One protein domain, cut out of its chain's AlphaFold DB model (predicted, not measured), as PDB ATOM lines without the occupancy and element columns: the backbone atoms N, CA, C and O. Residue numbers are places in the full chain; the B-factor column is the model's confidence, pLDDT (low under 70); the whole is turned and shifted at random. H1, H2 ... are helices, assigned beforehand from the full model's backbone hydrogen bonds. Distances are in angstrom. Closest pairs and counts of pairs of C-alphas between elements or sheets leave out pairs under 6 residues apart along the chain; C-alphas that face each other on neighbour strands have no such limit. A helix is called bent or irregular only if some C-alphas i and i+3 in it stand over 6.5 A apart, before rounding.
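Overview. This is residues 2 to 174 of the 175 residues of an uncharacterized protein of Candidatus Woesebacteria bacterium GW2011_GWA2_40_7 (UniProt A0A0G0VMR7). H2, H5 and H7 lie side by side, each running opposite to the next, and H4 crosses them as the middle of the model. The short H3 and H6 pack on H4 too, and H1 runs beside residues 62 to 72 of H4. The printed part has 173 residues with seven named helices, H1 to H7 in order, and no named strand: all helix. It is compact, with a radius of gyration of the C-alphas of 16.9 A, yet elongated, spanning 54 by 35 by 28 A.

Arrangement. H1, residues 2 to 12, touches the hub H4, residues 62 to 85, at a shallow tilt of 16 degrees; their closest C-alphas, of Ala 12 and Arg 69, are 4.7 A apart. H2, residues 14 to 31, touches H4 with residues 14 to 19 alone, closest at the C-alphas of Gly 16 and Ser 72, 3.8 A. H3, residues 48 to 54, touches H4 at Tyr 50 and Ala 71, closest C-alphas 4.3 A. H5, residues 97 to 120, and H7, residues 144 to 172, touch at a shallow tilt of 20 degrees, opposite ways, with closest C-alphas of Val 111 and Leu 154, 6.1 A. H6, residues 122 to 135, is about perpendicular to H7, at 73 degrees, and touches it at Ile 126 and Ala 146, closest C-alphas 5.6 A. Helix packing is mostly crossed, the tilts mostly not shallow. Every O i to N i+4 pair is within hydrogen-bond range in H1, H3, H4, H6 and H7; H2 has 12 of 14 and H5 19 of 20.

Along the chain. H1 begins at C-alpha 2 (300.989, 407.876, 198.577). H2 is 27.8 A long and irregular, but only just: C-alphas 28 and 31 are 7.0 A apart. H4 measures 34.9 A, H5 34.8 A and H7 42.3 A, ending at C-alpha 172 (329.594, 364.983, 195.353).

Size, cuts and confidence. The C-alphas of Gly 2 and Gly 174, the two farthest apart, are 56.9 A apart. The printed part has no cut; the links H2 to H3 and H4 to H5 are long. pLDDT is under 70 at residues 2 to 3, 26 to 38, 88 to 97 and 174.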
ATOM      1  N   GLY A   2     299.545 408.187 198.452       57.06
ATOM      2  CA  GLY A   2     300.989 407.876 198.577       57.06
ATOM      3  C   GLY A   2     301.356 406.403 198.834       57.06
ATOM      4  O   GLY A   2     302.367 405.939 198.330       57.06
ATOM      5  N   ALA A   3     300.517 405.640 199.546       66.56
ATOM      6  CA  ALA A   3     300.799 404.232 199.855       66.56
ATOM      7  C   ALA A   3     300.825 403.314 198.614       66.56
ATOM      8  O   ALA A   3     301.511 402.300 198.622       66.56
ATOM      9  N   THR A   4     300.106 403.668 197.545       88.94
ATOM     10  CA  THR A   4     300.045 402.871 196.307       88.94
ATOM     11  C   THR A   4     301.326 403.015 195.483       88.94
ATOM     12  O   THR A   4     301.879 402.016 195.040       88.94
ATOM     13  N   LEU A   5     301.859 404.237 195.364       90.56
ATOM     14  CA  LEU A   5     303.077 404.507 194.591       90.56
ATOM     15  C   LEU A   5     304.329 403.892 195.233       90.56
ATOM     16  O   LEU A   5     305.187 403.372 194.531       90.56
ATOM     17  N   GLU A   6     304.419 403.903 196.564       91.62
ATOM     18  CA  GLU A   6     305.492 403.228 197.312       91.62
ATOM     19  C   GLU A   6     305.505 401.713 197.046       91.62
ATOM     20  O   GLU A   6     306.561 401.119 196.822       91.62
ATOM     21  N   VAL A   7     304.326 401.081 197.018       93.50
ATOM     22  CA  VAL A   7     304.182 399.646 196.725       93.50
ATOM     23  C   VAL A   7     304.551 399.342 195.274       93.50
ATOM     24  O   VAL A   7     305.280 398.384 195.013       93.50
ATOM     25  N   GLU A   8     304.101 400.165 194.329       92.19
ATOM     26  CA  GLU A   8     304.448 400.017 192.913       92.19
ATOM     27  C   GLU A   8     305.949 400.199 192.669       92.19
ATOM     28  O   GLU A   8     306.555 399.401 191.954       92.19
ATOM     29  N   PHE A   9     306.577 401.179 193.319       94.56
ATOM     30  CA  PHE A   9     308.024 401.383 193.270       94.56
ATOM     31  C   PHE A   9     308.783 400.196 193.870       94.56
ATOM     32  O   PHE A   9     309.738 399.697 193.270       94.56
ATOM     33  N   ALA A  10     308.339 399.684 195.023       93.50
ATOM     34  CA  ALA A  10     308.920 398.495 195.641       93.50
ATOM     35  C   ALA A  10     308.813 397.258 194.734       93.50
ATOM     36  O   ALA A  10     309.762 396.478 194.640       93.50
ATOM     37  N   SER A  11     307.691 397.105 194.027       93.00
ATOM     38  CA  SER A  11     307.508 396.049 193.032       93.00
ATOM     39  C   SER A  11     308.434 396.243 191.827       93.00
ATOM     40  O   SER A  11     309.135 395.310 191.434       93.00
ATOM     41  N   ALA A  12     308.497 397.455 191.268       92.75
ATOM     42  CA  ALA A  12     309.317 397.786 190.100       92.75
ATOM     43  C   ALA A  12     310.820 397.610 190.357       92.75
ATOM     44  O   ALA A  12     311.548 397.138 189.483       92.75
ATOM     45  N   ARG A  13     311.287 397.934 191.569       95.69
ATOM     46  CA  ARG A  13     312.692 397.767 191.971       95.69
ATOM     47  C   ARG A  13     313.039 396.349 192.434       95.69
ATOM     48  O   ARG A  13     314.207 396.063 192.678       95.69
ATOM     49  N   GLY A  14     312.046 395.475 192.620       94.56
ATOM     50  CA  GLY A  14     312.200 394.213 193.349       94.56
ATOM     51  C   GLY A  14     313.228 393.257 192.739       94.56
ATOM     52  O   GLY A  14     314.041 392.695 193.470       94.56
ATOM     53  N   ILE A  15     313.226 393.101 191.411       96.62
ATOM     54  CA  ILE A  15     314.202 392.260 190.696       96.62
ATOM     55  C   ILE A  15     315.598 392.886 190.739       96.62
ATOM     56  O   ILE A  15     316.559 392.206 191.088       96.62
ATOM     57  N   GLY A  16     315.717 394.188 190.469       96.44
ATOM     58  CA  GLY A  16     316.997 394.890 190.552       96.44
ATOM     59  C   GLY A  16     317.620 394.818 191.949       96.44
ATOM     60  O   GLY A  16     318.812 394.558 192.086       96.44
ATOM     61  N   ALA A  17     316.813 394.972 193.001       95.38
ATOM     62  CA  ALA A  17     317.270 394.832 194.380       95.38
ATOM     63  C   ALA A  17     317.754 393.403 194.693       95.38
ATOM     64  O   ALA A  17     318.780 393.247 195.352       95.38
ATOM     65  N   ASP A  18     317.057 392.375 194.199       95.88
ATOM     66  CA  ASP A  18     317.460 390.968 194.344       95.88
ATOM     67  C   ASP A  18     318.823 390.695 193.693       95.88
ATOM     68  O   ASP A  18     319.702 390.086 194.306       95.88
ATOM     69  N   ILE A  19     319.041 391.232 192.489       95.62
ATOM     70  CA  ILE A  19     320.319 391.141 191.772       95.62
ATOM     71  C   ILE A  19     321.438 391.801 192.578       95.62
ATOM     72  O   ILE A  19     322.474 391.177 192.805       95.62
ATOM     73  N   LEU A  20     321.238 393.035 193.053       94.19
ATOM     74  CA  LEU A  20     322.260 393.753 193.821       94.19
ATOM     75  C   LEU A  20     322.575 393.067 195.153       94.19
ATOM     76  O   LEU A  20     323.738 393.008 195.544       94.19
ATOM     77  N   ASN A  21     321.565 392.536 195.843       92.12
ATOM     78  CA  ASN A  21     321.763 391.800 197.089       92.12
ATOM     79  C   ASN A  21     322.515 390.489 196.847       92.12
ATOM     80  O   ASN A  21     323.468 390.198 197.570       92.12
ATOM     81  N   THR A  22     322.145 389.745 195.799       90.19
ATOM     82  CA  THR A  22     322.846 388.520 195.387       90.19
ATOM     83  C   THR A  22     324.299 388.834 195.040       90.19
ATOM     84  O   THR A  22     325.212 388.184 195.543       90.19
ATOM     85  N   ALA A  23     324.541 389.876 194.245       88.06
ATOM     86  CA  ALA A  23     325.887 390.282 193.872       88.06
ATOM     87  C   ALA A  23     326.724 390.697 195.092       88.06
ATOM     88  O   ALA A  23     327.860 390.255 195.218       88.06
ATOM     89  N   ARG A  24     326.168 391.490 196.021       84.31
ATOM     90  CA  ARG A  24     326.871 391.920 197.244       84.31
ATOM     91  C   ARG A  24     327.220 390.745 198.137       84.31
ATOM     92  O   ARG A  24     328.402 390.534 198.382       84.31
ATOM     93  N   ALA A  25     326.227 389.948 198.534       78.06
ATOM     94  CA  ALA A  25     326.435 388.806 199.417       78.06
ATOM     95  C   ALA A  25     327.525 387.882 198.866       78.06
ATOM     96  O   ALA A  25     328.446 387.506 199.581       78.06
ATOM     97  N   ARG A  26     327.482 387.589 197.562       69.44
ATOM     98  CA  ARG A  26     328.423 386.666 196.916       69.44
ATOM     99  C   ARG A  26     329.777 387.307 196.567       69.44
ATOM    100  O   ARG A  26     330.771 386.590 196.491       69.44
ATOM    101  N   SER A  27     329.856 388.636 196.458       57.25
ATOM    102  CA  SER A  27     331.121 389.387 196.383       57.25
ATOM    103  C   SER A  27     331.811 389.553 197.746       57.25
ATOM    104  O   SER A  27     333.035 389.617 197.803       57.25
ATOM    105  N   GLU A  28     331.058 389.585 198.849       43.41
ATOM    106  CA  GLU A  28     331.569 389.753 200.218       43.41
ATOM    107  C   GLU A  28     332.091 388.436 200.821       43.41
ATOM    108  O   GLU A  28     332.991 388.461 201.659       43.41
ATOM    109  N   PHE A  29     331.675 387.276 200.291       47.81
ATOM    110  CA  PHE A  29     332.329 385.975 200.535       47.81
ATOM    111  C   PHE A  29     333.783 385.896 200.007       47.81
ATOM    112  O   PHE A  29     334.430 384.857 200.139       47.81
ATOM    113  N   ARG A  30     334.339 386.996 199.464       49.03
ATOM    114  CA  ARG A  30     335.753 387.171 199.066       49.03
ATOM    115  C   ARG A  30     336.775 386.829 200.167       49.03
ATOM    116  O   ARG A  30     337.948 386.686 199.837       49.03
ATOM    117  N   VAL A  31     336.380 386.708 201.440       45.91
ATOM    118  CA  VAL A  31     337.309 386.547 202.581       45.91
ATOM    119  C   VAL A  31     336.975 385.337 203.466       45.91
ATOM    120  O   VAL A  31     337.074 385.397 204.687       45.91
ATOM    121  N   VAL A  32     336.587 384.204 202.878       44.62
ATOM    122  CA  VAL A  32     336.604 382.920 203.599       44.62
ATOM    123  C   VAL A  32     337.756 382.074 203.052       44.62
ATOM    124  O   VAL A  32     337.619 381.388 202.047       44.62
ATOM    125  N   GLN A  33     338.910 382.162 203.725       48.78
ATOM    126  CA  GLN A  33     340.070 381.261 203.607       48.78
ATOM    127  C   GLN A  33     340.648 381.049 202.188       48.78
ATOM    128  O   GLN A  33     340.421 379.998 201.603       48.78
ATOM    129  N   ASP A  34     341.449 381.989 201.663       50.44
ATOM    130  CA  ASP A  34     342.445 381.794 200.574       50.44
ATOM    131  C   ASP A  34     342.022 381.020 199.298       50.44
ATOM    132  O   ASP A  34     342.864 380.610 198.493       50.44
ATOM    133  N   ARG A  35     340.723 380.823 199.055       49.28
ATOM    134  CA  ARG A  35     340.208 380.143 197.864       49.28
ATOM    135  C   ARG A  35     339.721 381.192 196.865       49.28
ATOM    136  O   ARG A  35     338.847 381.987 197.208       49.28
ATOM    137  N   PRO A  36     340.251 381.223 195.627       50.31
ATOM    138  CA  PRO A  36     339.741 382.116 194.598       50.31
ATOM    139  C   PRO A  36     338.307 381.704 194.251       50.31
ATOM    140  O   PRO A  36     338.089 380.671 193.622       50.31
ATOM    141  N   ASN A  37     337.335 382.502 194.688       55.91
ATOM    142  CA  ASN A  37     335.931 382.296 194.359       55.91
ATOM    143  C   ASN A  37     335.663 382.801 192.931       55.91
ATOM    144  O   ASN A  37     336.197 383.844 192.537       55.91
ATOM    145  N   ILE A  38     334.851 382.087 192.147       61.56
ATOM    146  CA  ILE A  38     334.431 382.595 190.835       61.56
ATOM    147  C   ILE A  38     333.394 383.686 191.072       61.56
ATOM    148  O   ILE A  38     332.291 383.433 191.549       61.56
ATOM    149  N   LEU A  39     333.753 384.920 190.730       71.81
ATOM    150  CA  LEU A  39     332.817 386.032 190.774       71.81
ATOM    151  C   LEU A  39     331.986 386.016 189.496       71.81
ATOM    152  O   LEU A  39     332.436 386.426 188.431       71.81
ATOM    153  N   PHE A  40     330.773 385.490 189.616       83.00
ATOM    154  CA  PHE A  40     329.758 385.560 188.567       83.00
ATOM    155  C   PHE A  40     329.139 386.951 188.442       83.00
ATOM    156  O   PHE A  40     328.662 387.313 187.372       83.00
ATOM    157  N   LEU A  41     329.137 387.699 189.546       87.81
ATOM    158  CA  LEU A  41     328.602 389.046 189.644       87.81
ATOM    159  C   LEU A  41     329.622 389.927 190.361       87.81
ATOM    160  O   LEU A  41     330.119 389.577 191.433       87.81
ATOM    161  N   GLU A  42     329.904 391.077 189.769       87.31
ATOM    162  CA  GLU A  42     330.801 392.099 190.294       87.31
ATOM    163  C   GLU A  42     329.970 393.371 190.509       87.31
ATOM    164  O   GLU A  42     329.672 394.076 189.537       87.31
ATOM    165  N   PRO A  43     329.546 393.670 191.756       87.44
ATOM    166  CA  PRO A  43     328.726 394.841 192.059       87.44
ATOM    167  C   PRO A  43     329.279 396.154 191.494       87.44
ATOM    168  O   PRO A  43     328.515 397.033 191.103       87.44
ATOM    169  N   GLU A  44     330.604 396.274 191.434       87.62
ATOM    170  CA  GLU A  44     331.349 397.415 190.910       87.62
ATOM    171  C   GLU A  44     331.179 397.639 189.399       87.62
ATOM    172  O   GLU A  44     331.443 398.741 188.918       87.62
ATOM    173  N   LYS A  45     330.740 396.620 188.650       89.06
ATOM    174  CA  LYS A  45     330.533 396.697 187.196       89.06
ATOM    175  C   LYS A  45     329.111 397.087 186.804       89.06
ATOM    176  O   LYS A  45     328.882 397.422 185.644       89.06
ATOM    177  N   PHE A  46     328.158 397.071 187.737       93.88
ATOM    178  CA  PHE A  46     326.811 397.551 187.444       93.88
ATOM    179  C   PHE A  46     326.797 399.059 187.194       93.88
ATOM    180  O   PHE A  46     327.510 399.826 187.844       93.88
ATOM    181  N   PHE A  47     325.941 399.498 186.270       93.94
ATOM    182  CA  PHE A  47     325.793 400.920 185.977       93.94
ATOM    183  C   PHE A  47     325.242 401.658 187.190       93.94
ATOM    184  O   PHE A  47     324.193 401.308 187.741       93.94
ATOM    185  N   ARG A  48     325.973 402.694 187.600       94.69
ATOM    186  CA  ARG A  48     325.701 403.452 188.817       94.69
ATOM    187  C   ARG A  48     324.305 404.061 188.806       94.69
ATOM    188  O   ARG A  48     323.643 404.068 189.830       94.69
ATOM    189  N   GLU A  49     323.838 404.504 187.651       94.81
ATOM    190  CA  GLU A  49     322.534 405.131 187.474       94.81
ATOM    191  C   GLU A  49     321.391 404.152 187.761       94.81
ATOM    192  O   GLU A  49     320.414 404.519 188.407       94.81
ATOM    193  N   TYR A  50     321.544 402.880 187.373       96.44
ATOM    194  CA  TYR A  50     320.584 401.837 187.734       96.44
ATOM    195  C   TYR A  50     320.611 401.557 189.236       96.44
ATOM    196  O   TYR A  50     319.563 401.419 189.864       96.44
ATOM    197  N   VAL A  51     321.797 401.521 189.844       96.00
ATOM    198  CA  VAL A  51     321.921 401.361 191.299       96.00
ATOM    199  C   VAL A  51     321.270 402.537 192.032       96.00
ATOM    200  O   VAL A  51     320.529 402.323 192.992       96.00
ATOM    201  N   ASP A  52     321.505 403.764 191.580       96.56
ATOM    202  CA  ASP A  52     320.978 404.982 192.192       96.56
ATOM    203  C   ASP A  52     319.446 405.054 192.057       96.56
ATOM    204  O   ASP A  52     318.767 405.338 193.046       96.56
ATOM    205  N   ALA A  53     318.884 404.693 190.896       96.38
ATOM    206  CA  ALA A  53     317.435 404.635 190.673       96.38
ATOM    207  C   ALA A  53     316.724 403.675 191.647       96.38
ATOM    208  O   ALA A  53     315.689 404.010 192.224       96.38
ATOM    209  N   LEU A  54     317.307 402.501 191.911       96.06
ATOM    210  CA  LEU A  54     316.733 401.505 192.830       96.06
ATOM    211  C   LEU A  54     316.882 401.880 194.313       96.06
ATOM    212  O   LEU A  54     316.174 401.329 195.168       96.06
ATOM    213  N   ASN A  55     317.815 402.785 194.617       94.06
ATOM    214  CA  ASN A  55     318.092 403.308 195.954       94.06
ATOM    215  C   ASN A  55     317.547 404.729 196.154       94.06
ATOM    216  O   ASN A  55     317.925 405.391 197.123       94.06
ATOM    217  N   TYR A  56     316.671 405.202 195.264       93.31
ATOM    218  CA  TYR A  56     316.064 406.522 195.360       93.31
ATOM    219  C   TYR A  56     315.310 406.691 196.691       93.31
ATOM    220  O   TYR A  56     314.503 405.848 197.078       93.31
ATOM    221  N   LYS A  57     315.598 407.788 197.408       90.25
ATOM    222  CA  LYS A  57     315.022 408.115 198.733       90.25
ATOM    223  C   LYS A  57     314.180 409.393 198.734       90.25
ATOM    224  O   LYS A  57     313.826 409.892 199.800       90.25
ATOM    225  N   GLY A  58     313.944 409.975 197.559       91.00
ATOM    226  CA  GLY A  58     313.113 411.166 197.418       91.00
ATOM    227  C   GLY A  58     311.623 410.830 197.432       91.00
ATOM    228  O   GLY A  58     311.213 409.716 197.749       91.00
ATOM    229  N   LYS A  59     310.793 411.808 197.064       93.44
ATOM    230  CA  LYS A  59     309.348 411.604 196.950       93.44
ATOM    231  C   LYS A  59     309.053 410.707 195.746       93.44
ATOM    232  O   LYS A  59     309.308 411.116 194.618       93.44
ATOM    233  N   ILE A  60     308.484 409.527 195.988       94.88
ATOM    234  CA  ILE A  60     308.122 408.585 194.925       94.88
ATOM    235  C   ILE A  60     307.008 409.173 194.051       94.88
ATOM    236  O   ILE A  60     305.936 409.544 194.541       94.88
ATOM    237  N   GLY A  61     307.280 409.246 192.749       93.69
ATOM    238  CA  GLY A  61     306.316 409.587 191.707       93.69
ATOM    239  C   GLY A  61     306.321 408.556 190.572       93.69
ATOM    240  O   GLY A  61     307.134 407.632 190.597       93.69
ATOM    241  N   PRO A  62     305.442 408.714 189.565       93.06
ATOM    242  CA  PRO A  62     305.373 407.810 188.413       93.06
ATOM    243  C   PRO A  62     306.720 407.621 187.699       93.06
ATOM    244  O   PRO A  62     307.114 406.493 187.427       93.06
ATOM    245  N   GLU A  63     307.476 408.705 187.507       94.12
ATOM    246  CA  GLU A  63     308.817 408.660 186.903       94.12
ATOM    247  C   GLU A  63     309.793 407.799 187.722       94.12
ATOM    248  O   GLU A  63     310.581 407.047 187.164       94.12
ATOM    249  N   SER A  64     309.709 407.827 189.058       95.19
ATOM    250  CA  SER A  64     310.550 406.979 189.914       95.19
ATOM    251  C   SER A  64     310.264 405.489 189.697       95.19
ATOM    252  O   SER A  64     311.175 404.668 189.779       95.19
ATOM    253  N   ILE A  65     309.004 405.130 189.436       94.75
ATOM    254  CA  ILE A  65     308.579 403.745 189.180       94.75
ATOM    255  C   ILE A  65     309.097 403.281 187.817       94.75
ATOM    256  O   ILE A  65     309.609 402.165 187.708       94.75
ATOM    257  N   GLU A  66     308.998 404.136 186.800       94.38
ATOM    258  CA  GLU A  66     309.540 403.873 185.465       94.38
ATOM    259  C   GLU A  66     311.061 403.681 185.511       94.38
ATOM    260  O   GLU A  66     311.567 402.656 185.052       94.38
ATOM    261  N   GLU A  67     311.785 404.586 186.174       96.12
ATOM    262  CA  GLU A  67     313.237 404.484 186.346       96.12
ATOM    263  C   GLU A  67     313.643 403.233 187.139       96.12
ATOM    264  O   GLU A  67     314.597 402.544 186.777       96.12
ATOM    265  N   ALA A  68     312.894 402.860 188.182       96.88
ATOM    266  CA  ALA A  68     313.138 401.617 188.912       96.88
ATOM    267  C   ALA A  68     312.918 400.370 188.044       96.88
ATOM    268  O   ALA A  68     313.675 399.401 188.145       96.88
ATOM    269  N   ARG A  69     311.900 400.379 187.176       96.19
ATOM    270  CA  ARG A  69     311.631 399.281 186.240       96.19
ATOM    271  C   ARG A  69     312.740 399.179 185.196       96.19
ATOM    272  O   ARG A  69     313.274 398.087 184.989       96.19
ATOM    273  N   LYS A  70     313.131 400.314 184.610       96.94
ATOM    274  CA  LYS A  70     314.255 400.436 183.675       96.94
ATOM    275  C   LYS A  70     315.548 399.910 184.298       96.94
ATOM    276  O   LYS A  70     316.233 399.083 183.699       96.94
ATOM    277  N   ALA A  71     315.846 400.324 185.526       97.75
ATOM    278  CA  ALA A  71     317.020 399.884 186.262       97.75
ATOM    279  C   ALA A  71     316.998 398.380 186.562       97.75
ATOM    280  O   ALA A  71     317.992 397.699 186.323       97.75
ATOM    281  N   SER A  72     315.870 397.828 187.023       98.06
ATOM    282  CA  SER A  72     315.732 396.380 187.245       98.06
ATOM    283  C   SER A  72     315.945 395.574 185.963       98.06
ATOM    284  O   SER A  72     316.588 394.522 185.991       98.06
ATOM    285  N   LEU A  73     315.434 396.069 184.833       97.62
ATOM    286  CA  LEU A  73     315.623 395.443 183.528       97.62
ATOM    287  C   LEU A  73     317.088 395.486 183.108       97.62
ATOM    288  O   LEU A  73     317.665 394.472 182.711       97.62
ATOM    289  N   GLY A  74     317.701 396.655 183.268       96.69
ATOM    290  CA  GLY A  74     319.090 396.877 182.928       96.69
ATOM    291  C   GLY A  74     320.043 395.999 183.733       96.69
ATOM    292  O   GLY A  74     320.922 395.357 183.163       96.69
ATOM    293  N   LEU A  75     319.817 395.895 185.045       97.69
ATOM    294  CA  LEU A  75     320.579 394.998 185.912       97.69
ATOM    295  C   LEU A  75     320.368 393.522 185.568       97.69
ATOM    296  O   LEU A  75     321.314 392.752 185.684       97.69
ATOM    297  N   SER A  76     319.168 393.119 185.137       97.81
ATOM    298  CA  SER A  76     318.888 391.728 184.750       97.81
ATOM    299  C   SER A  76     319.747 391.299 183.565       97.81
ATOM    300  O   SER A  76     320.386 390.246 183.595       97.81
ATOM    301  N   VAL A  77     319.792 392.144 182.534       96.50
ATOM    302  CA  VAL A  77     320.595 391.902 181.333       96.50
ATOM    303  C   VAL A  77     322.089 391.989 181.658       96.50
ATOM    304  O   VAL A  77     322.848 391.100 181.288       96.50
ATOM    305  N   GLU A  78     322.517 393.007 182.406       96.06
ATOM    306  CA  GLU A  78     323.921 393.179 182.797       96.06
ATOM    307  C   GLU A  78     324.438 392.009 183.655       96.06
ATOM    308  O   GLU A  78     325.528 391.496 183.406       96.06
ATOM    309  N   ALA A  79     323.638 391.520 184.608       95.44
ATOM    310  CA  ALA A  79     323.976 390.346 185.411       95.44
ATOM    311  C   ALA A  79     324.159 389.095 184.540       95.44
ATOM    312  O   ALA A  79     325.108 388.337 184.740       95.44
ATOM    313  N   ALA A  80     323.289 388.889 183.545       95.94
ATOM    314  CA  ALA A  80     323.423 387.773 182.613       95.94
ATOM    315  C   ALA A  80     324.741 387.840 181.823       95.94
ATOM    316  O   ALA A  80     325.439 386.830 181.700       95.94
ATOM    317  N   LEU A  81     325.116 389.028 181.342       94.00
ATOM    318  CA  LEU A  81     326.369 389.240 180.614       94.00
ATOM    319  C   LEU A  81     327.589 388.964 181.495       94.00
ATOM    320  O   LEU A  81     328.476 388.220 181.080       94.00
ATOM    321  N   GLN A  82     327.612 389.482 182.727       92.56
ATOM    322  CA  GLN A  82     328.694 389.195 183.675       92.56
ATOM    323  C   GLN A  82     328.842 387.690 183.930       92.56
ATOM    324  O   GLN A  82     329.953 387.162 183.878       92.56
ATOM    325  N   ILE A  83     327.729 386.974 184.110       91.25
ATOM    326  CA  ILE A  83     327.730 385.520 184.319       91.25
ATOM    327  C   ILE A  83     328.305 384.778 183.109       91.25
ATOM    328  O   ILE A  83     329.108 383.855 183.277       91.25
ATOM    329  N   ILE A  84     327.909 385.159 181.891       91.06
ATOM    330  CA  ILE A  84     328.413 384.554 180.650       91.06
ATOM    331  C   ILE A  84     329.922 384.771 180.515       91.06
ATOM    332  O   ILE A  84     330.646 383.830 180.173       91.06
ATOM    333  N   GLU A  85     330.386 385.984 180.798       89.44
ATOM    334  CA  GLU A  85     331.777 386.409 180.634       89.44
ATOM    335  C   GLU A  85     332.696 385.977 181.778       89.44
ATOM    336  O   GLU A  85     333.922 385.975 181.614       89.44
ATOM    337  N   ALA A  86     332.132 385.586 182.924       85.88
ATOM    338  CA  ALA A  86     332.892 385.124 184.074       85.88
ATOM    339  C   ALA A  86     333.891 384.038 183.644       85.88
ATOM    340  O   ALA A  86     333.549 383.050 182.981       85.88
ATOM    341  N   LYS A  87     335.168 384.194 183.998       75.69
ATOM    342  CA  LYS A  87     336.195 383.207 183.637       75.69
ATOM    343  C   LYS A  87     335.985 381.937 184.459       75.69
ATOM    344  O   LYS A  87     335.924 381.996 185.681       75.69
ATOM    345  N   SER A  88     335.911 380.774 183.805       65.94
ATOM    346  CA  SER A  88     335.901 379.506 184.543       65.94
ATOM    347  C   SER A  88     337.306 379.215 185.068       65.94
ATOM    348  O   SER A  88     338.250 379.144 184.273       65.94
ATOM    349  N   TYR A  89     337.464 378.977 186.366       58.22
ATOM    350  CA  TYR A  89     338.716 378.450 186.895       58.22
ATOM    351  C   TYR A  89     338.783 376.935 186.656       58.22
ATOM    352  O   TYR A  89     337.814 376.210 186.856       58.22
ATOM    353  N   LYS A  90     339.942 376.461 186.180       49.56
ATOM    354  CA  LYS A  90     340.206 375.051 185.825       49.56
ATOM    355  C   LYS A  90     340.427 374.129 187.028       49.56
ATOM    356  O   LYS A  90     340.564 372.926 186.840       49.56
ATOM    357  N   LYS A  91     340.540 374.671 188.241       49.41
ATOM    358  CA  LYS A  91     340.759 373.862 189.441       49.41
ATOM    359  C   LYS A  91     339.431 373.589 190.120       49.41
ATOM    360  O   LYS A  91     338.561 374.450 190.125       49.41
ATOM    361  N   GLN A  92     339.352 372.380 190.658       48.97
ATOM    362  CA  GLN A  92     338.286 371.715 191.406       48.97
ATOM    363  C   GLN A  92     337.920 372.485 192.690       48.97
ATOM    364  O   GLN A  92     337.974 371.966 193.800       48.97
ATOM    365  N   PHE A  93     337.639 373.775 192.557       55.12
ATOM    366  CA  PHE A  93     337.033 374.561 193.605       55.12
ATOM    367  C   PHE A  93     335.558 374.216 193.553       55.12
ATOM    368  O   PHE A  93     334.868 374.531 192.585       55.12
ATOM    369  N   VAL A  94     335.119 373.485 194.571       56.03
ATOM    370  CA  VAL A  94     333.703 373.346 194.875       56.03
ATOM    371  C   VAL A  94     333.244 374.754 195.229       56.03
ATOM    372  O   VAL A  94     333.525 375.253 196.320       56.03
ATOM    373  N   GLU A  95     332.682 375.448 194.244       62.41
ATOM    374  CA  GLU A  95     331.868 376.623 194.512       62.41
ATOM    375  C   GLU A  95     330.773 376.192 195.481       62.41
ATOM    376  O   GLU A  95     330.245 375.083 195.389       62.41
ATOM    377  N   ASP A  96     330.458 377.061 196.429       68.12
ATOM    378  CA  ASP A  96     329.368 376.825 197.357       68.12
ATOM    379  C   ASP A  96     328.058 376.637 196.564       68.12
ATOM    380  O   ASP A  96     327.587 377.549 195.876       68.12
ATOM    381  N   THR A  97     327.493 375.430 196.616       69.12
ATOM    382  CA  THR A  97     326.271 375.062 195.890       69.12
ATOM    383  C   THR A  97     325.092 375.942 196.292       69.12
ATOM    384  O   THR A  97     324.248 376.246 195.448       69.12
ATOM    385  N   GLU A  98     325.067 376.439 197.534       75.06
ATOM    386  CA  GLU A  98     324.074 377.406 198.003       75.06
ATOM    387  C   GLU A  98     324.212 378.747 197.263       75.06
ATOM    388  O   GLU A  98     323.224 379.322 196.800       75.06
ATOM    389  N   SER A  99     325.449 379.208 197.053       78.12
ATOM    390  CA  SER A  99     325.740 380.415 196.273       78.12
ATOM    391  C   SER A  99     325.264 380.302 194.823       78.12
ATOM    392  O   SER A  99     324.657 381.237 194.294       78.12
ATOM    393  N   LEU A 100     325.490 379.155 194.178       82.94
ATOM    394  CA  LEU A 100     325.005 378.909 192.819       82.94
ATOM    395  C   LEU A 100     323.482 378.779 192.748       82.94
ATOM    396  O   LEU A 100     322.875 379.274 191.797       82.94
ATOM    397  N   ALA A 101     322.854 378.153 193.745       84.81
ATOM    398  CA  ALA A 101     321.403 378.025 193.814       84.81
ATOM    399  C   ALA A 101     320.711 379.394 193.917       84.81
ATOM    400  O   ALA A 101     319.691 379.621 193.261       84.81
ATOM    401  N   ASP A 102     321.282 380.329 194.677       88.38
ATOM    402  CA  ASP A 102     320.764 381.694 194.779       88.38
ATOM    403  C   ASP A 102     320.913 382.476 193.472       88.38
ATOM    404  O   ASP A 102     319.947 383.094 193.019       88.38
ATOM    405  N   ILE A 103     322.075 382.389 192.812       90.19
ATOM    406  CA  ILE A 103     322.270 382.977 191.477       90.19
ATOM    407  C   ILE A 103     321.270 382.371 190.483       90.19
ATOM    408  O   ILE A 103     320.652 383.096 189.703       90.19
ATOM    409  N   ASN A 104     321.051 381.057 190.524       91.62
ATOM    410  CA  ASN A 104     320.093 380.393 189.645       91.62
ATOM    411  C   ASN A 104     318.655 380.873 189.896       91.62
ATOM    412  O   ASN A 104     317.911 381.163 188.956       91.62
ATOM    413  N   ARG A 105     318.259 381.008 191.168       93.25
ATOM    414  CA  ARG A 105     316.938 381.522 191.553       93.25
ATOM    415  C   ARG A 105     316.740 382.953 191.055       93.25
ATOM    416  O   ARG A 105     315.702 383.243 190.458       93.25
ATOM    417  N   MET A 106     317.730 383.818 191.272       95.19
ATOM    418  CA  MET A 106     317.730 385.206 190.807       95.19
ATOM    419  C   MET A 106     317.608 385.271 189.277       95.19
ATOM    420  O   MET A 106     316.699 385.926 188.770       95.19
ATOM    421  N   LEU A 107     318.402 384.492 188.532       94.56
ATOM    422  CA  LEU A 107     318.300 384.410 187.071       94.56
ATOM    423  C   LEU A 107     316.927 383.922 186.599       94.56
ATOM    424  O   LEU A 107     316.366 384.485 185.662       94.56
ATOM    425  N   GLY A 108     316.354 382.907 187.249       95.44
ATOM    426  CA  GLY A 108     315.022 382.403 186.913       95.44
ATOM    427  C   GLY A 108     313.918 383.453 187.084       95.44
ATOM    428  O   GLY A 108     312.952 383.463 186.319       95.44
ATOM    429  N   ARG A 109     314.059 384.363 188.055       96.00
ATOM    430  CA  ARG A 109     313.153 385.511 188.220       96.00
ATOM    431  C   ARG A 109     313.396 386.574 187.148       96.00
ATOM    432  O   ARG A 109     312.426 387.078 186.588       96.00
ATOM    433  N   SER A 110     314.658 386.867 186.838       96.69
ATOM    434  CA  SER A 110     315.049 387.816 185.788       96.69
ATOM    435  C   SER A 110     314.547 387.395 184.407       96.69
ATOM    436  O   SER A 110     314.001 388.230 183.695       96.69
ATOM    437  N   VAL A 111     314.637 386.107 184.050       96.44
ATOM    438  CA  VAL A 111     314.083 385.561 182.793       96.44
ATOM    439  C   VAL A 111     312.596 385.890 182.676       96.44
ATOM    440  O   VAL A 111     312.196 386.579 181.745       96.44
ATOM    441  N   LYS A 112     311.789 385.501 183.671       95.50
ATOM    442  CA  LYS A 112     310.337 385.755 183.665       95.50
ATOM    443  C   LYS A 112     310.003 387.244 183.605       95.50
ATOM    444  O   LYS A 112     309.025 387.642 182.980       95.50
ATOM    445  N   PHE A 113     310.801 388.068 184.281       95.69
ATOM    446  CA  PHE A 113     310.628 389.514 184.279       95.69
ATOM    447  C   PHE A 113     310.882 390.118 182.891       95.69
ATOM    448  O   PHE A 113     310.051 390.885 182.404       95.69
ATOM    449  N   VAL A 114     311.979 389.737 182.231       95.38
ATOM    450  CA  VAL A 114     312.308 390.213 180.879       95.38
ATOM    451  C   VAL A 114     311.336 389.667 179.837       95.38
ATOM    452  O   VAL A 114     310.916 390.427 178.968       95.38
ATOM    453  N   GLU A 115     310.902 388.411 179.947       94.38
ATOM    454  CA  GLU A 115     309.843 387.843 179.100       94.38
ATOM    455  C   GLU A 115     308.547 388.652 179.224       94.38
ATOM    456  O   GLU A 115     307.957 389.050 178.220       94.38
ATOM    457  N   ASN A 116     308.131 388.979 180.452       94.81
ATOM    458  CA  ASN A 116     306.938 389.788 180.675       94.81
ATOM    459  C   ASN A 116     307.074 391.203 180.087       94.81
ATOM    460  O   ASN A 116     306.133 391.692 179.466       94.81
ATOM    461  N   ILE A 117     308.224 391.865 180.250       94.12
ATOM    462  CA  ILE A 117     308.458 393.185 179.640       94.12
ATOM    463  C   ILE A 117     308.484 393.081 178.113       94.12
ATOM    464  O   ILE A 117     307.892 393.923 177.449       94.12
ATOM    465  N   SER A 118     309.089 392.035 177.549       93.25
ATOM    466  CA  SER A 118     309.128 391.814 176.095       93.25
ATOM    467  C   SER A 118     307.723 391.769 175.483       93.25
ATOM    468  O   SER A 118     307.533 392.218 174.358       93.25
ATOM    469  N   LEU A 119     306.742 391.239 176.223       93.56
ATOM    470  CA  LEU A 119     305.354 391.112 175.772       93.56
ATOM    471  C   LEU A 119     304.522 392.383 175.974       93.56
ATOM    472  O   LEU A 119     303.660 392.676 175.151       93.56
ATOM    473  N   ASN A 120     304.740 393.108 177.072       94.69
ATOM    474  CA  ASN A 120     303.859 394.210 177.475       94.69
ATOM    475  C   ASN A 120     304.448 395.602 177.196       94.69
ATOM    476  O   ASN A 120     303.702 396.549 176.976       94.69
ATOM    477  N   GLU A 121     305.774 395.733 177.226       93.69
ATOM    478  CA  GLU A 121     306.516 396.997 177.139       93.69
ATOM    479  C   GLU A 121     307.805 396.820 176.294       93.69
ATOM    480  O   GLU A 121     308.912 397.095 176.773       93.69
ATOM    481  N   PRO A 122     307.713 396.337 175.036       94.44
ATOM    482  CA  PRO A 122     308.885 395.991 174.225       94.44
ATOM    483  C   PRO A 122     309.825 397.180 173.978       94.44
ATOM    484  O   PRO A 122     311.044 397.007 173.979       94.44
ATOM    485  N   ASP A 123     309.285 398.393 173.837       94.31
ATOM    486  CA  ASP A 123     310.079 399.607 173.612       94.31
ATOM    487  C   ASP A 123     311.001 399.933 174.794       94.31
ATOM    488  O   ASP A 123     312.139 400.367 174.590       94.31
ATOM    489  N   LEU A 124     310.560 399.658 176.029       94.19
ATOM    490  CA  LEU A 124     311.390 399.822 177.224       94.19
ATOM    491  C   LEU A 124     312.593 398.874 177.178       94.19
ATOM    492  O   LEU A 124     313.724 399.285 177.446       94.19
ATOM    493  N   LEU A 125     312.367 397.613 176.796       95.00
ATOM    494  CA  LEU A 125     313.443 396.635 176.647       95.00
ATOM    495  C   LEU A 125     314.418 397.027 175.539       95.00
ATOM    496  O   LEU A 125     315.629 396.990 175.759       95.00
ATOM    497  N   ILE A 126     313.911 397.453 174.382       94.69
ATOM    498  CA  ILE A 126     314.744 397.914 173.267       94.69
ATOM    499  C   ILE A 126     315.616 399.099 173.705       94.69
ATOM    500  O   ILE A 126     316.823 399.102 173.447       94.69
ATOM    501  N   ALA A 127     315.040 400.078 174.409       93.25
ATOM    502  CA  ALA A 127     315.775 401.237 174.909       93.25
ATOM    503  C   ALA A 127     316.885 400.840 175.897       93.25
ATOM    504  O   ALA A 127     318.024 401.296 175.764       93.25
ATOM    505  N   VAL A 128     316.583 399.954 176.852       94.88
ATOM    506  CA  VAL A 128     317.551 399.468 177.849       94.88
ATOM    507  C   VAL A 128     318.675 398.661 177.204       94.88
ATOM    508  O   VAL A 128     319.844 398.882 177.521       94.88
ATOM    509  N   VAL A 129     318.355 397.757 176.276       94.00
ATOM    510  CA  VAL A 129     319.364 396.985 175.535       94.00
ATOM    511  C   VAL A 129     320.260 397.918 174.730       94.00
ATOM    512  O   VAL A 129     321.481 397.788 174.789       94.00
ATOM    513  N   GLY A 130     319.680 398.906 174.047       91.88
ATOM    514  CA  GLY A 130     320.444 399.918 173.323       91.88
ATOM    515  C   GLY A 130     321.397 400.702 174.230       91.88
ATOM    516  O   GLY A 130     322.532 400.974 173.836       91.88
ATOM    517  N   GLU A 131     320.976 401.042 175.450       92.62
ATOM    518  CA  GLU A 131     321.830 401.694 176.446       92.62
ATOM    519  C   GLU A 131     322.982 400.784 176.909       92.62
ATOM    520  O   GLU A 131     324.137 401.220 176.923       92.62
ATOM    521  N   ILE A 132     322.696 399.518 177.228       92.56
ATOM    522  CA  ILE A 132     323.710 398.537 177.640       92.56
ATOM    523  C   ILE A 132     324.729 398.308 176.526       92.56
ATOM    524  O   ILE A 132     325.931 398.427 176.772       92.56
ATOM    525  N   SER A 133     324.276 398.035 175.299       89.75
ATOM    526  CA  SER A 133     325.156 397.821 174.145       89.75
ATOM    527  C   SER A 133     326.108 398.994 173.937       89.75
ATOM    528  O   SER A 133     327.316 398.787 173.804       89.75
ATOM    529  N   LYS A 134     325.589 400.230 173.983       89.88
ATOM    530  CA  LYS A 134     326.406 401.447 173.852       89.88
ATOM    531  C   LYS A 134     327.463 401.544 174.948       89.88
ATOM    532  O   LYS A 134     328.625 401.794 174.646       89.88
ATOM    533  N   ARG A 135     327.084 401.324 176.211       88.94
ATOM    534  CA  ARG A 135     328.007 401.407 177.358       88.94
ATOM    535  C   ARG A 135     329.085 400.322 177.320       88.94
ATOM    536  O   ARG A 135     330.222 400.586 177.699       88.94
ATOM    537  N   ARG A 136     328.753 399.124 176.833       86.94
ATOM    538  CA  ARG A 136     329.697 398.005 176.676       86.94
ATOM    539  C   ARG A 136     330.520 398.067 175.385       86.94
ATOM    540  O   ARG A 136     331.319 397.167 175.147       86.94
ATOM    541  N   GLY A 137     330.320 399.078 174.534       83.88
ATOM    542  CA  GLY A 137     330.988 399.177 173.231       83.88
ATOM    543  C   GLY A 137     330.674 398.003 172.293       83.88
ATOM    544  O   GLY A 137     331.507 397.630 171.473       83.88
ATOM    545  N   SER A 138     329.503 397.384 172.461       76.31
ATOM    546  CA  SER A 138     329.031 396.239 171.677       76.31
ATOM    547  C   SER A 138     328.167 396.687 170.496       76.31
ATOM    548  O   SER A 138     327.815 397.862 170.374       76.31
ATOM    549  N   GLU A 139     327.804 395.745 169.624       76.88
ATOM    550  CA  GLU A 139     326.878 395.999 168.520       76.88
ATOM    551  C   GLU A 139     325.540 396.562 169.036       76.88
ATOM    552  O   GLU A 139     325.013 396.144 170.074       76.88
ATOM    553  N   ILE A 140     325.012 397.565 168.329       72.19
ATOM    554  CA  ILE A 140     323.725 398.174 168.660       72.19
ATOM    555  C   ILE A 140     322.632 397.300 168.054       72.19
ATOM    556  O   ILE A 140     322.437 397.286 166.841       72.19
ATOM    557  N   PHE A 141     321.900 396.602 168.913       75.69
ATOM    558  CA  PHE A 141     320.720 395.846 168.516       75.69
ATOM    559  C   PHE A 141     319.505 396.781 168.451       75.69
ATOM    560  O   PHE A 141     319.346 397.661 169.298       75.69
ATOM    561  N   ALA A 142     318.641 396.593 167.456       72.62
ATOM    562  CA  ALA A 142     317.413 397.370 167.286       72.62
ATOM    563  C   ALA A 142     316.200 396.445 167.121       72.62
ATOM    564  O   ALA A 142     316.337 395.326 166.623       72.62
ATOM    565  N   GLY A 143     315.019 396.923 167.526       78.81
ATOM    566  CA  GLY A 143     313.751 396.209 167.346       78.81
ATOM    567  C   GLY A 143     313.754 394.803 167.955       78.81
ATOM    568  O   GLY A 143     314.306 394.577 169.032       78.81
ATOM    569  N   GLU A 144     313.171 393.843 167.240       81.75
ATOM    570  CA  GLU A 144     313.078 392.439 167.663       81.75
ATOM    571  C   GLU A 144     314.447 391.799 167.945       81.75
ATOM    572  O   GLU A 144     314.562 390.956 168.833       81.75
ATOM    573  N   THR A 145     315.510 392.249 167.270       88.00
ATOM    574  CA  THR A 145     316.875 391.763 167.509       88.00
ATOM    575  C   THR A 145     317.365 392.112 168.915       88.00
ATOM    576  O   THR A 145     318.042 391.302 169.543       88.00
ATOM    577  N   ALA A 146     317.001 393.284 169.448       89.62
ATOM    578  CA  ALA A 146     317.363 393.675 170.814       89.62
ATOM    579  C   ALA A 146     316.657 392.796 171.858       89.62
ATOM    580  O   ALA A 146     317.275 392.353 172.828       89.62
ATOM    581  N   ILE A 147     315.378 392.499 171.621       91.19
ATOM    582  CA  ILE A 147     314.568 391.627 172.477       91.19
ATOM    583  C   ILE A 147     315.127 390.201 172.462       91.19
ATOM    584  O   ILE A 147     315.345 389.607 173.521       91.19
ATOM    585  N   ALA A 148     315.396 389.657 171.273       92.69
ATOM    586  CA  ALA A 148     315.970 388.327 171.112       92.69
ATOM    587  C   ALA A 148     317.332 388.224 171.809       92.69
ATOM    588  O   ALA A 148     317.566 387.284 172.566       92.69
ATOM    589  N   TRP A 149     318.191 389.230 171.633       93.69
ATOM    590  CA  TRP A 149     319.504 389.276 172.265       93.69
ATOM    591  C   TRP A 149     319.423 389.272 173.798       93.69
ATOM    592  O   TRP A 149     320.140 388.508 174.447       93.69
ATOM    593  N   ALA A 150     318.540 390.073 174.402       93.62
ATOM    594  CA  ALA A 150     318.383 390.097 175.859       93.62
ATOM    595  C   ALA A 150     317.923 388.739 176.410       93.62
ATOM    596  O   ALA A 150     318.520 388.212 177.352       93.62
ATOM    597  N   ASN A 151     316.897 388.151 175.787       93.94
ATOM    598  CA  ASN A 151     316.366 386.849 176.186       93.94
ATOM    599  C   ASN A 151     317.407 385.733 176.003       93.94
ATOM    600  O   ASN A 151     317.603 384.914 176.901       93.94
ATOM    601  N   GLU A 152     318.140 385.728 174.888       94.75
ATOM    602  CA  GLU A 152     319.182 384.737 174.619       94.75
ATOM    603  C   GLU A 152     320.308 384.794 175.660       94.75
ATOM    604  O   GLU A 152     320.750 383.750 176.148       94.75
ATOM    605  N   ASN A 153     320.761 385.991 176.048       95.19
ATOM    606  CA  ASN A 153     321.800 386.133 177.070       95.19
ATOM    607  C   ASN A 153     321.316 385.676 178.453       95.19
ATOM    608  O   ASN A 153     322.049 384.979 179.154       95.19
ATOM    609  N   LEU A 154     320.073 385.973 178.837       96.06
ATOM    610  CA  LEU A 154     319.504 385.463 180.090       96.06
ATOM    611  C   LEU A 154     319.421 383.931 180.109       96.06
ATOM    612  O   LEU A 154     319.825 383.300 181.090       96.06
ATOM    613  N   VAL A 155     318.975 383.316 179.010       94.88
ATOM    614  CA  VAL A 155     318.922 381.852 178.872       94.88
ATOM    615  C   VAL A 155     320.325 381.242 178.926       94.88
ATOM    616  O   VAL A 155     320.543 380.276 179.659       94.88
ATOM    617  N   LYS A 156     321.302 381.815 178.212       95.31
ATOM    618  CA  LYS A 156     322.705 381.364 178.243       95.31
ATOM    619  C   LYS A 156     323.311 381.465 179.643       95.31
ATOM    620  O   LYS A 156     323.977 380.526 180.080       95.31
ATOM    621  N   ALA A 157     323.071 382.568 180.351       93.44
ATOM    622  CA  ALA A 157     323.530 382.751 181.725       93.44
ATOM    623  C   ALA A 157     322.943 381.678 182.651       93.44
ATOM    624  O   ALA A 157     323.681 381.046 183.408       93.44
ATOM    625  N   LYS A 158     321.641 381.397 182.528       93.00
ATOM    626  CA  LYS A 158     320.980 380.339 183.298       93.00
ATOM    627  C   LYS A 158     321.553 378.955 182.999       93.00
ATOM    628  O   LYS A 158     321.973 378.264 183.923       93.00
ATOM    629  N   GLN A 159     321.663 378.583 181.724       92.75
ATOM    630  CA  GLN A 159     322.245 377.300 181.313       92.75
ATOM    631  C   GLN A 159     323.677 377.118 181.824       92.75
ATOM    632  O   GLN A 159     324.092 376.007 182.148       92.75
ATOM    633  N   ARG A 160     324.456 378.202 181.880       90.00
ATOM    634  CA  ARG A 160     325.816 378.171 182.414       90.00
ATOM    635  C   ARG A 160     325.836 377.825 183.905       90.00
ATOM    636  O   ARG A 160     326.677 377.024 184.306       90.00
ATOM    637  N   ILE A 161     324.940 378.410 184.699       89.31
ATOM    638  CA  ILE A 161     324.825 378.124 186.136       89.31
ATOM    639  C   ILE A 161     324.274 376.717 186.374       89.31
ATOM    640  O   ILE A 161     324.851 375.981 187.170       89.31
ATOM    641  N   ASP A 162     323.242 376.298 185.636       89.88
ATOM    642  CA  ASP A 162     322.677 374.944 185.738       89.88
ATOM    643  C   ASP A 162     323.761 373.874 185.495       89.88
ATOM    644  O   ASP A 162     323.972 373.002 186.336       89.88
ATOM    645  N   LYS A 163     324.562 374.016 184.429       88.00
ATOM    646  CA  LYS A 163     325.692 373.111 184.140       88.00
ATOM    647  C   LYS A 163     326.744 373.073 185.250       88.00
ATOM    648  O   LYS A 163     327.432 372.067 185.409       88.00
ATOM    649  N   LYS A 164     326.938 374.178 185.980       83.94
ATOM    650  CA  LYS A 164     327.887 374.230 187.101       83.94
ATOM    651  C   LYS A 164     327.357 373.506 188.327       83.94
ATOM    652  O   LYS A 164     328.110 372.738 188.917       83.94
ATOM    653  N   ILE A 165     326.079 373.691 188.642       84.50
ATOM    654  CA  ILE A 165     325.400 372.948 189.708       84.50
ATOM    655  C   ILE A 165     325.461 371.446 189.410       84.50
ATOM    656  O   ILE A 165     325.956 370.689 190.237       84.50
ATOM    657  N   GLU A 166     325.077 371.026 188.199       86.38
ATOM    658  CA  GLU A 166     325.129 369.619 187.772       86.38
ATOM    659  C   GLU A 166     326.538 369.017 187.895       86.38
ATOM    660  O   GLU A 166     326.697 367.891 188.363       86.38
ATOM    661  N   ALA A 167     327.573 369.769 187.505       82.81
ATOM    662  CA  ALA A 167     328.956 369.313 187.604       82.81
ATOM    663  C   ALA A 167     329.418 369.126 189.059       82.81
ATOM    664  O   ALA A 167     330.152 368.182 189.339       82.81
ATOM    665  N   ILE A 168     329.002 370.003 189.977       79.06
ATOM    666  CA  ILE A 168     329.340 369.883 191.403       79.06
ATOM    667  C   ILE A 168     328.579 368.718 192.035       79.06
ATOM    668  O   ILE A 168     329.190 367.884 192.698       79.06
ATOM    669  N   GLU A 169     327.281 368.586 191.755       82.94
ATOM    670  CA  GLU A 169     326.484 367.454 192.237       82.94
ATOM    671  C   GLU A 169     327.026 366.104 191.744       82.94
ATOM    672  O   GLU A 169     326.969 365.113 192.472       82.94
ATOM    673  N   ALA A 170     327.552 366.041 190.517       82.25
ATOM    674  CA  ALA A 170     328.185 364.834 189.991       82.25
ATOM    675  C   ALA A 170     329.471 364.470 190.758       82.25
ATOM    676  O   ALA A 170     329.701 363.290 191.015       82.25
ATOM    677  N   ILE A 171     330.273 365.466 191.156       77.94
ATOM    678  CA  ILE A 171     331.468 365.263 191.992       77.94
ATOM    679  C   ILE A 171     331.060 364.754 193.381       77.94
ATOM    680  O   ILE A 171     331.601 363.754 193.846       77.94
ATOM    681  N   ASP A 172     330.065 365.379 194.016       74.88
ATOM    682  CA  ASP A 172     329.594 364.983 195.353       74.88
ATOM    683  C   ASP A 172     329.011 363.559 195.379       74.88
ATOM    684  O   ASP A 172     329.083 362.866 196.395       74.88
ATOM    685  N   ARG A 173     328.457 363.087 194.253       78.06
ATOM    686  CA  ARG A 173     327.927 361.720 194.098       78.06
ATOM    687  C   ARG A 173     328.997 360.654 193.807       78.06
ATOM    688  O   ARG A 173     328.638 359.483 193.703       78.06
ATOM    689  N   GLY A 174     330.282 361.014 193.736       60.50
ATOM    690  CA  GLY A 174     331.390 360.052 193.701       60.50
ATOM    691  C   GLY A 174     331.821 359.573 192.312       60.50
ATOM    692  O   GLY A 174     332.157 358.397 192.161       60.50
TER     693      GLY A 174